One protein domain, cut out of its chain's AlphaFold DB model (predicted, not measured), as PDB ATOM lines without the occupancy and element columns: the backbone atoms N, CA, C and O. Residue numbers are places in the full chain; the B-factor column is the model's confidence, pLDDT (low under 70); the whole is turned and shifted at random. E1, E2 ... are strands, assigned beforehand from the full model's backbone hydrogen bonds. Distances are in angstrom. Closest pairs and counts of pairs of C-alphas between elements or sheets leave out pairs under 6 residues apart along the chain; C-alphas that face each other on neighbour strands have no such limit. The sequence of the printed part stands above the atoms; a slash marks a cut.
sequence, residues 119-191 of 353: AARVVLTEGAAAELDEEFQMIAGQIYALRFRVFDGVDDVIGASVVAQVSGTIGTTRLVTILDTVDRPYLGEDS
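Overview. This is residues 119 to 191 of the 353 residues of an uncharacterized protein of Pelagimonas varians (UniProt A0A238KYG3). One strongly twisted antiparallel sheet of five strands is curled like part of a barrel, with E2 and E5 sharply bent. The link of the hairpin E3 and E4, with Asp 155, makes one end of the longest axis. The 73 printed residues hold E1 to E5, sheet order E1, E2, E5, E4, E3, and no named helix: all strand. The whole is compact, radius of gyration of the C-alphas 12.7 A, spans 40 by 27 by 20 A.

Arrangement. E1, residues 122 to 126, and E2, residues 129 to 138, form a hairpin; N 123 and O 131 are 2.8 A apart. E2 bends by 114 degrees at residue 134. E3, residues 144 to 150, E4, residues 160 to 167, and E5, residues 171 to 181, form a meander, each strand the antiparallel neighbour of the one before; N 146 and O 164 are 2.8 A apart, N 177 and O 167 2.8 A. E2 and E5 are antiparallel neighbours, N 130 and O 176 2.8 A apart, completing a Greek key, a meander whose last strand neighbours the strand before it in the chain. E5 bends by 82 degrees at residue 174.

Along the chain. E1, 11.0 A, begins at C-alpha 122 (8.436, 17.009, 47.426). E2 measures 15.5 A, E3 18.9 A, E4 21.9 A. E5, 23.5 A, ends at C-alpha 181 (18.447, 29.514, 52.100).

Size, cuts and confidence. The farthest C-alphas, Ala 140 and Asp 155, are 40.8 A apart. The printed part has no cut and no long link; residues 181 to 190 are under pLDDT 70.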
ATOM      1  N   ALA A 119      15.818  15.270  39.487       80.56
ATOM      2  CA  ALA A 119      14.509  15.903  39.551       80.56
ATOM      3  C   ALA A 119      13.550  15.041  40.375       80.56
ATOM      4  O   ALA A 119      13.183  13.936  39.960       80.56
ATOM      5  N   ALA A 120      13.106  15.581  41.506       81.00
ATOM      6  CA  ALA A 120      12.175  14.936  42.420       81.00
ATOM      7  C   ALA A 120      11.005  15.865  42.767       81.00
ATOM      8  O   ALA A 120      11.104  17.091  42.670       81.00
ATOM      9  N   ARG A 121       9.888  15.274  43.182       81.81
ATOM     10  CA  ARG A 121       8.742  15.961  43.772       81.81
ATOM     11  C   ARG A 121       8.830  15.864  45.291       81.81
ATOM     12  O   ARG A 121       9.041  14.783  45.837       81.81
ATOM     13  N   VAL A 122       8.594  16.985  45.967       82.88
ATOM     14  CA  VAL A 122       8.436  17.009  47.426       82.88
ATOM     15  C   VAL A 122       7.110  16.339  47.789       82.88
ATOM     16  O   VAL A 122       6.045  16.764  47.332       82.88
ATOM     17  N   VAL A 123       7.189  15.264  48.569       83.81
ATOM     18  CA  VAL A 123       6.039  14.483  49.046       83.81
ATOM     19  C   VAL A 123       5.498  15.086  50.334       83.81
ATOM     20  O   VAL A 123       4.293  15.294  50.463       83.81
ATOM     21  N   LEU A 124       6.399  15.384  51.268       79.75
ATOM     22  CA  LEU A 124       6.077  15.894  52.590       79.75
ATOM     23  C   LEU A 124       7.158  16.870  53.046       79.75
ATOM     24  O   LEU A 124       8.342  16.672  52.779       79.75
ATOM     25  N   THR A 125       6.737  17.903  53.769       82.56
ATOM     26  CA  THR A 125       7.626  18.811  54.494       82.56
ATOM     27  C   THR A 125       7.255  18.797  55.968       82.56
ATOM     28  O   THR A 125       6.103  19.069  56.311       82.56
ATOM     29  N   GLU A 126       8.224  18.519  56.835       82.00
ATOM     30  CA  GLU A 126       8.068  18.583  58.286       82.00
ATOM     31  C   GLU A 126       9.188  19.450  58.875       82.00
ATOM     32  O   GLU A 126      10.354  19.056  58.947       82.00
ATOM     33  N   GLY A 127       8.844  20.683  59.254       84.19
ATOM     34  CA  GLY A 127       9.836  21.682  59.654       84.19
ATOM     35  C   GLY A 127      10.842  21.948  58.531       84.19
ATOM     36  O   GLY A 127      10.460  22.361  57.440       84.19
ATOM     37  N   ALA A 128      12.126  21.708  58.806       82.94
ATOM     38  CA  ALA A 128      13.210  21.845  57.832       82.94
ATOM     39  C   ALA A 128      13.491  20.558  57.032       82.94
ATOM     40  O   ALA A 128      14.339  20.565  56.142       82.94
ATOM     41  N   ALA A 129      12.826  19.445  57.350       84.44
ATOM     42  CA  ALA A 129      12.984  18.194  56.621       84.44
ATOM     43  C   ALA A 129      12.003  18.129  55.444       84.44
ATOM     44  O   ALA A 129      10.824  18.463  55.582       84.44
ATOM     45  N   ALA A 130      12.483  17.661  54.296       83.69
ATOM     46  CA  ALA A 130      11.670  17.365  53.128       83.69
ATOM     47  C   ALA A 130      11.898  15.915  52.685       83.69
ATOM     48  O   ALA A 130      13.036  15.455  52.562       83.69
ATOM     49  N   GLU A 131      10.802  15.203  52.438       85.56
ATOM     50  CA  GLU A 131      10.808  13.874  51.836       85.56
ATOM     51  C   GLU A 131      10.551  13.985  50.332       85.56
ATOM     52  O   GLU A 131       9.606  14.647  49.890       85.56
ATOM     53  N   LEU A 132      11.396  13.324  49.545       86.50
ATOM     54  CA  LEU A 132      11.343  13.316  48.090       86.50
ATOM     55  C   LEU A 132      10.753  12.003  47.549       86.50
ATOM     56  O   LEU A 132      10.854  10.926  48.149       86.50
ATOM     57  N   ASP A 133      10.121  12.087  46.377       85.56
ATOM     58  CA  ASP A 133       9.556  10.923  45.688       85.56
ATOM     59  C   ASP A 133      10.622  10.015  45.042       85.56
ATOM     60  O   ASP A 133      10.339   8.841  44.795       85.56
ATOM     61  N   GLU A 134      11.832  10.536  44.840       83.50
ATOM     62  CA  GLU A 134      12.967   9.870  44.200       83.50
ATOM     63  C   GLU A 134      14.116   9.634  45.191       83.50
ATOM     64  O   GLU A 134      14.386  10.457  46.069       83.50
ATOM     65  N   GLU A 135      14.817   8.514  45.025       84.81
ATOM     66  CA  GLU A 135      16.052   8.212  45.747       84.81
ATOM     67  C   GLU A 135      17.257   8.856  45.061       84.81
ATOM     68  O   GLU A 135      17.402   8.810  43.841       84.81
ATOM     69  N   PHE A 136      18.164   9.420  45.852       83.00
ATOM     70  CA  PHE A 136      19.420   9.980  45.360       83.00
ATOM     71  C   PHE A 136      20.568   9.593  46.292       83.00
ATOM     72  O   PHE A 136      20.367   9.231  47.455       83.00
ATOM     73  N   GLN A 137      21.790   9.632  45.763       86.38
ATOM     74  CA  GLN A 137      22.984   9.234  46.496       86.38
ATOM     75  C   GLN A 137      23.744  10.460  47.007       86.38
ATOM     76  O   GLN A 137      24.229  11.272  46.221       86.38
ATOM     77  N   MET A 138      23.906  10.553  48.327       85.00
ATOM     78  CA  MET A 138      24.769  11.548  48.963       85.00
ATOM     79  C   MET A 138      26.150  10.966  49.257       85.00
ATOM     80  O   MET A 138      26.283   9.931  49.913       85.00
ATOM     81  N   ILE A 139      27.190  11.646  48.784       86.44
ATOM     82  CA  ILE A 139      28.596  11.280  48.949       86.44
ATOM     83  C   ILE A 139      29.213  12.176  50.026       86.44
ATOM     84  O   ILE A 139      28.989  13.386  50.062       86.44
ATOM     85  N   ALA A 140      30.011  11.577  50.911       85.81
ATOM     86  CA  ALA A 140      30.705  12.307  51.965       85.81
ATOM     87  C   ALA A 140      31.634  13.392  51.384       85.81
ATOM     88  O   ALA A 140      32.391  13.134  50.451       85.81
ATOM     89  N   GLY A 141      31.597  14.593  51.968       82.19
ATOM     90  CA  GLY A 141      32.446  15.719  51.563       82.19
ATOM     91  C   GLY A 141      31.933  16.531  50.370       82.19
ATOM     92  O   GLY A 141      32.570  17.520  50.021       82.19
ATOM     93  N   GLN A 142      30.797  16.157  49.771       82.75
ATOM     94  CA  GLN A 142      30.135  16.949  48.733       82.75
ATOM     95  C   GLN A 142      29.066  17.867  49.333       82.75
ATOM     96  O   GLN A 142      28.430  17.535  50.336       82.75
ATOM     97  N   ILE A 143      28.876  19.027  48.708       82.06
ATOM     98  CA  ILE A 143      27.832  19.989  49.068       82.06
ATOM     99  C   ILE A 143      26.676  19.809  48.091       82.06
ATOM    100  O   ILE A 143      26.880  19.802  46.880       82.06
ATOM    101  N   TYR A 144      25.466  19.685  48.628       82.12
ATOM    102  CA  TYR A 144      24.248  19.507  47.850       82.12
ATOM    103  C   TYR A 144      23.329  20.713  48.027       82.12
ATOM    104  O   TYR A 144      23.252  21.305  49.108       82.12
ATOM    105  N   ALA A 145      22.610  21.052  46.964       82.25
ATOM    106  CA  ALA A 145      21.592  22.087  46.964       82.25
ATOM    107  C   ALA A 145      20.272  21.517  46.443       82.25
ATOM    108  O   ALA A 145      20.255  20.593  45.629       82.25
ATOM    109  N   LEU A 146      19.169  22.068  46.936       80.12
ATOM    110  CA  LEU A 146      17.830  21.811  46.437       80.12
ATOM    111  C   LEU A 146      17.256  23.125  45.924       80.12
ATOM    112  O   LEU A 146      17.147  24.104  46.666       80.12
ATOM    113  N   ARG A 147      16.848  23.120  44.657       81.75
ATOM    114  CA  ARG A 147      16.099  24.211  44.046       81.75
ATOM    115  C   ARG A 147      14.617  23.875  44.039       81.75
ATOM    116  O   ARG A 147      14.214  22.823  43.553       81.75
ATOM    117  N   PHE A 148      13.806  24.782  44.560       77.62
ATOM    118  CA  PHE A 148      12.356  24.636  44.602       77.62
ATOM    119  C   PHE A 148      11.680  25.984  44.369       77.62
ATOM    120  O   PHE A 148      12.328  27.028  44.282       77.62
ATOM    121  N   ARG A 149      10.363  25.947  44.187       77.69
ATOM    122  CA  ARG A 149       9.535  27.130  43.974       77.69
ATOM    123  C   ARG A 149       8.676  27.347  45.208       77.69
ATOM    124  O   ARG A 149       7.979  26.428  45.631       77.69
ATOM    125  N   VAL A 150       8.759  28.539  45.781       76.56
ATOM    126  CA  VAL A 150       7.956  28.961  46.933       76.56
ATOM    127  C   VAL A 150       6.873  29.897  46.429       76.56
ATOM    128  O   VAL A 150       7.178  30.800  45.659       76.56
ATOM    129  N   PHE A 151       5.635  29.681  46.857       77.56
ATOM    130  CA  PHE A 151       4.499  30.539  46.530       77.56
ATOM    131  C   PHE A 151       4.085  31.301  47.788       77.56
ATOM    132  O   PHE A 151       3.828  30.675  48.821       77.56
ATOM    133  N   ASP A 152       4.053  32.632  47.720       75.69
ATOM    134  CA  ASP A 152       3.638  33.475  48.845       75.69
ATOM    135  C   ASP A 152       2.107  33.598  48.885       75.69
ATOM    136  O   ASP A 152       1.500  34.560  48.414       75.69
ATOM    137  N   GLY A 153       1.458  32.552  49.403       74.69
ATOM    138  CA  GLY A 153       0.002  32.475  49.511       74.69
ATOM    139  C   GLY A 153      -0.702  31.963  48.250       74.69
ATOM    140  O   GLY A 153      -0.088  31.477  47.306       74.69
ATOM    141  N   VAL A 154      -2.037  32.008  48.268       71.94
ATOM    142  CA  VAL A 154      -2.897  31.393  47.232       71.94
ATOM    143  C   VAL A 154      -2.969  32.236  45.953       71.94
ATOM    144  O   VAL A 154      -3.240  31.700  44.881       71.94
ATOM    145  N   ASP A 155      -2.706  33.541  46.060       75.94
ATOM    146  CA  ASP A 155      -2.772  34.484  44.937       75.94
ATOM    147  C   ASP A 155      -1.455  34.561  44.145       75.94
ATOM    148  O   ASP A 155      -1.427  35.077  43.024       75.94
ATOM    149  N   ASP A 156      -0.362  34.029  44.698       76.44
ATOM    150  CA  ASP A 156       0.920  33.963  44.013       76.44
ATOM    151  C   ASP A 156       0.941  32.790  43.026       76.44
ATOM    152  O   ASP A 156       1.237  31.645  43.361       76.44
ATOM    153  N   VAL A 157       0.612  33.088  41.771       72.19
ATOM    154  CA  VAL A 157       0.648  32.113  40.673       72.19
ATOM    155  C   VAL A 157       2.045  31.943  40.072       72.19
ATOM    156  O   VAL A 157       2.271  30.990  39.327       72.19
ATOM    157  N   ILE A 158       2.980  32.859  40.365       73.56
ATOM    158  CA  ILE A 158       4.330  32.855  39.793       73.56
ATOM    159  C   ILE A 158       5.318  32.231  40.763       73.56
ATOM    160  O   ILE A 158       6.164  31.486  40.313       73.56
ATOM    161  N   GLY A 159       5.268  32.461  42.062       74.19
ATOM    162  CA  GLY A 159       6.263  31.935  42.988       74.19
ATOM    163  C   GLY A 159       7.691  32.441  42.741       74.19
ATOM    164  O   GLY A 159       8.092  32.853  41.650       74.19
ATOM    165  N   ALA A 160       8.516  32.358  43.774       77.56
ATOM    166  CA  ALA A 160       9.942  32.625  43.693       77.56
ATOM    167  C   ALA A 160      10.719  31.312  43.544       77.56
ATOM    168  O   ALA A 160      10.492  30.346  44.277       77.56
ATOM    169  N   SER A 161      11.665  31.275  42.603       79.44
ATOM    170  CA  SER A 161      12.654  30.195  42.529       79.44
ATOM    171  C   SER A 161      13.715  30.418  43.602       79.44
ATOM    172  O   SER A 161      14.438  31.410  43.546       79.44
ATOM    173  N   VAL A 162      13.840  29.473  44.528       78.19
ATOM    174  CA  VAL A 162      14.742  29.545  45.680       78.19
ATOM    175  C   VAL A 162      15.693  28.350  45.661       78.19
ATOM    176  O   VAL A 162      15.305  27.243  45.284       78.19
ATOM    177  N   VAL A 163      16.948  28.583  46.050       80.38
ATOM    178  CA  VAL A 163      17.967  27.543  46.227       80.38
ATOM    179  C   VAL A 163      18.330  27.475  47.701       80.38
ATOM    180  O   VAL A 163      18.637  28.493  48.318       80.38
ATOM    181  N   ALA A 164      18.305  26.274  48.267       80.12
ATOM    182  CA  ALA A 164      18.709  26.048  49.643       80.12
ATOM    183  C   ALA A 164      19.748  24.934  49.727       80.12
ATOM    184  O   ALA A 164      19.683  23.943  48.996       80.12
ATOM    185  N   GLN A 165      20.709  25.090  50.633       83.94
ATOM    186  CA  GLN A 165      21.673  24.037  50.907       83.94
ATOM    187  C   GLN A 165      20.985  22.913  51.678       83.94
ATOM    188  O   GLN A 165      20.252  23.162  52.639       83.94
ATOM    189  N   VAL A 166      21.256  21.673  51.279       84.75
ATOM    190  CA  VAL A 166      20.685  20.494  51.924       84.75
ATOM    191  C   VAL A 166      21.759  19.591  52.502       84.75
ATOM    192  O   VAL A 166      22.867  19.465  51.981       84.75
ATOM    193  N   SER A 167      21.401  18.936  53.598       87.12
ATOM    194  CA  SER A 167      22.154  17.830  54.180       87.12
ATOM    195  C   SER A 167      21.267  16.601  54.289       87.12
ATOM    196  O   SER A 167      20.043  16.703  54.306       87.12
ATOM    197  N   GLY A 168      21.876  15.429  54.361       84.31
ATOM    198  CA  GLY A 168      21.152  14.178  54.513       84.31
ATOM    199  C   GLY A 168      22.092  13.052  54.901       84.31
ATOM    200  O   GLY A 168      23.295  13.249  55.098       84.31
ATOM    201  N   THR A 169      21.528  11.864  55.056       87.81
ATOM    202  CA  THR A 169      22.302  10.667  55.375       87.81
ATOM    203  C   THR A 169      23.161  10.268  54.176       87.81
ATOM    204  O   THR A 169      22.656  10.143  53.064       87.81
ATOM    205  N   ILE A 170      24.462  10.057  54.405       87.81
ATOM    206  CA  ILE A 170      25.394   9.560  53.381       87.81
ATOM    207  C   ILE A 170      24.911   8.189  52.887       87.81
ATOM    208  O   ILE A 170      24.578   7.320  53.692       87.81
ATOM    209  N   GLY A 171      24.923   7.990  51.571       88.12
ATOM    210  CA  GLY A 171      24.335   6.829  50.906       88.12
ATOM    211  C   GLY A 171      23.046   7.187  50.169       88.12
ATOM    212  O   GLY A 171      22.827   8.341  49.807       88.12
ATOM    213  N   THR A 172      22.221   6.181  49.897       87.94
ATOM    214  CA  THR A 172      20.940   6.362  49.207       87.94
ATOM    215  C   THR A 172      19.894   6.843  50.205       87.94
ATOM    216  O   THR A 172      19.624   6.165  51.195       87.94
ATOM    217  N   THR A 173      19.319   8.017  49.961       87.88
ATOM    218  CA  THR A 173      18.295   8.616  50.821       87.88
ATOM    219  C   THR A 173      17.216   9.297  49.981       87.88
ATOM    220  O   THR A 173      17.418   9.625  48.814       87.88
ATOM    221  N   ARG A 174      16.050   9.489  50.599       86.56
ATOM    222  CA  ARG A 174      14.921  10.296  50.099       86.56
ATOM    223  C   ARG A 174      14.657  11.508  50.986       86.56
ATOM    224  O   ARG A 174      13.838  12.357  50.652       86.56
ATOM    225  N   LEU A 175      15.321  11.552  52.137       87.31
ATOM    226  CA  LEU A 175      15.151  12.570  53.152       87.31
ATOM    227  C   LEU A 175      16.300  13.569  53.052       87.31
ATOM    228  O   LEU A 175      17.473  13.177  53.092       87.31
ATOM    229  N   VAL A 176      15.946  14.846  52.967       86.12
ATOM    230  CA  VAL A 176      16.880  15.965  53.081       86.12
ATOM    231  C   VAL A 176      16.453  16.898  54.200       86.12
ATOM    232  O   VAL A 176      15.267  17.143  54.400       86.12
ATOM    233  N   THR A 177      17.431  17.462  54.894       87.44
ATOM    234  CA  THR A 177      17.246  18.579  55.816       87.44
ATOM    235  C   THR A 177      17.773  19.843  55.155       87.44
ATOM    236  O   THR A 177      18.956  19.926  54.810       87.44
ATOM    237  N   ILE A 178      16.893  20.824  54.992       86.00
ATOM    238  CA  ILE A 178      17.197  22.154  54.475       86.00
ATOM    239  C   ILE A 178      17.929  22.924  55.580       86.00
ATOM    240  O   ILE A 178      17.388  23.115  56.666       86.00
ATOM    241  N   LEU A 179      19.182  23.304  55.330       81.25
ATOM    242  CA  LEU A 179      20.043  23.936  56.335       81.25
ATOM    243  C   LEU A 179      19.917  25.455  56.332       81.25
ATOM    244  O   LEU A 179      19.725  26.053  57.386       81.25
ATOM    245  N   ASP A 180      20.049  26.064  55.156       71.19
ATOM    246  CA  ASP A 180      19.904  27.503  54.990       71.19
ATOM    247  C   ASP A 180      19.543  27.852  53.544       71.19
ATOM    248  O   ASP A 180      19.896  27.140  52.593       71.19
ATOM    249  N   THR A 181      18.835  28.964  53.396       63.62
ATOM    250  CA  THR A 181      18.447  29.514  52.100       63.62
ATOM    251  C   THR A 181      19.568  30.435  51.658       63.62
ATOM    252  O   THR A 181      19.712  31.543  52.170       63.62
ATOM    253  N   VAL A 182      20.421  29.968  50.751       53.38
ATOM    254  CA  VAL A 182      21.561  30.773  50.316       53.38
ATOM    255  C   VAL A 182      21.118  31.613  49.127       53.38
ATOM    256  O   VAL A 182      20.851  31.093  48.049       53.38
ATOM    257  N   ASP A 183      21.070  32.929  49.320       42.78
ATOM    258  CA  ASP A 183      20.646  33.914  48.310       42.78
ATOM    259  C   ASP A 183      21.662  34.074  47.148       42.78
ATOM    260  O   ASP A 183      21.547  34.959  46.299       42.78
ATOM    261  N   ARG A 184      22.713  33.237  47.101       40.03
ATOM    262  CA  ARG A 184      23.769  33.254  46.076       40.03
ATOM    263  C   ARG A 184      24.276  31.843  45.754       40.03
ATOM    264  O   ARG A 184      24.447  31.038  46.666       40.03
ATOM    265  N   PRO A 185      24.545  31.537  44.473       37.84
ATOM    266  CA  PRO A 185      24.845  30.181  44.037       37.84
ATOM    267  C   PRO A 185      26.214  29.726  44.544       37.84
ATOM    268  O   PRO A 185      27.225  30.406  44.361       37.84
ATOM    269  N   TYR A 186      26.240  28.534  45.134       34.34
ATOM    270  CA  TYR A 186      27.455  27.737  45.215       34.34
ATOM    271  C   TYR A 186      27.970  27.452  43.798       34.34
ATOM    272  O   TYR A 186      27.191  27.300  42.856       34.34
ATOM    273  N   LEU A 187      29.295  27.387  43.654       30.45
ATOM    274  CA  LEU A 187      29.974  27.002  42.420       30.45
ATOM    275  C   LEU A 187      29.779  25.487  42.211       30.45
ATOM    276  O   LEU A 187      30.621  24.674  42.580       30.45
ATOM    277  N   GLY A 188      28.606  25.118  41.705       40.66
ATOM    278  CA  GLY A 188      28.185  23.759  41.380       40.66
ATOM    279  C   GLY A 188      26.989  23.816  40.428       40.66
ATOM    280  O   GLY A 188      26.193  24.753  40.497       40.66
ATOM    281  N   GLU A 189      26.901  22.864  39.498       54.31
ATOM    282  CA  GLU A 189      25.960  22.848  38.364       54.31
ATOM    283  C   GLU A 189      24.505  22.564  38.806       54.31
ATOM    284  O   GLU A 189      23.918  21.531  38.517       54.31
ATOM    285  N   ASP A 190      23.904  23.498  39.547       59.91
ATOM    286  CA  ASP A 190      22.603  23.338  40.217       59.91
ATOM    287  C   ASP A 190      21.416  23.305  39.228       59.91
ATOM    288  O   ASP A 190      20.492  22.510  39.374       59.91
ATOM    289  N   SER A 191      21.432  24.108  38.158       73.69
ATOM    290  CA  SER A 191      20.660  23.896  36.911       73.69
ATOM    291  C   SER A 191      21.086  24.927  35.860       73.69
ATOM    292  O   SER A 191      21.611  25.986  36.212       73.69
TER     293      SER A 191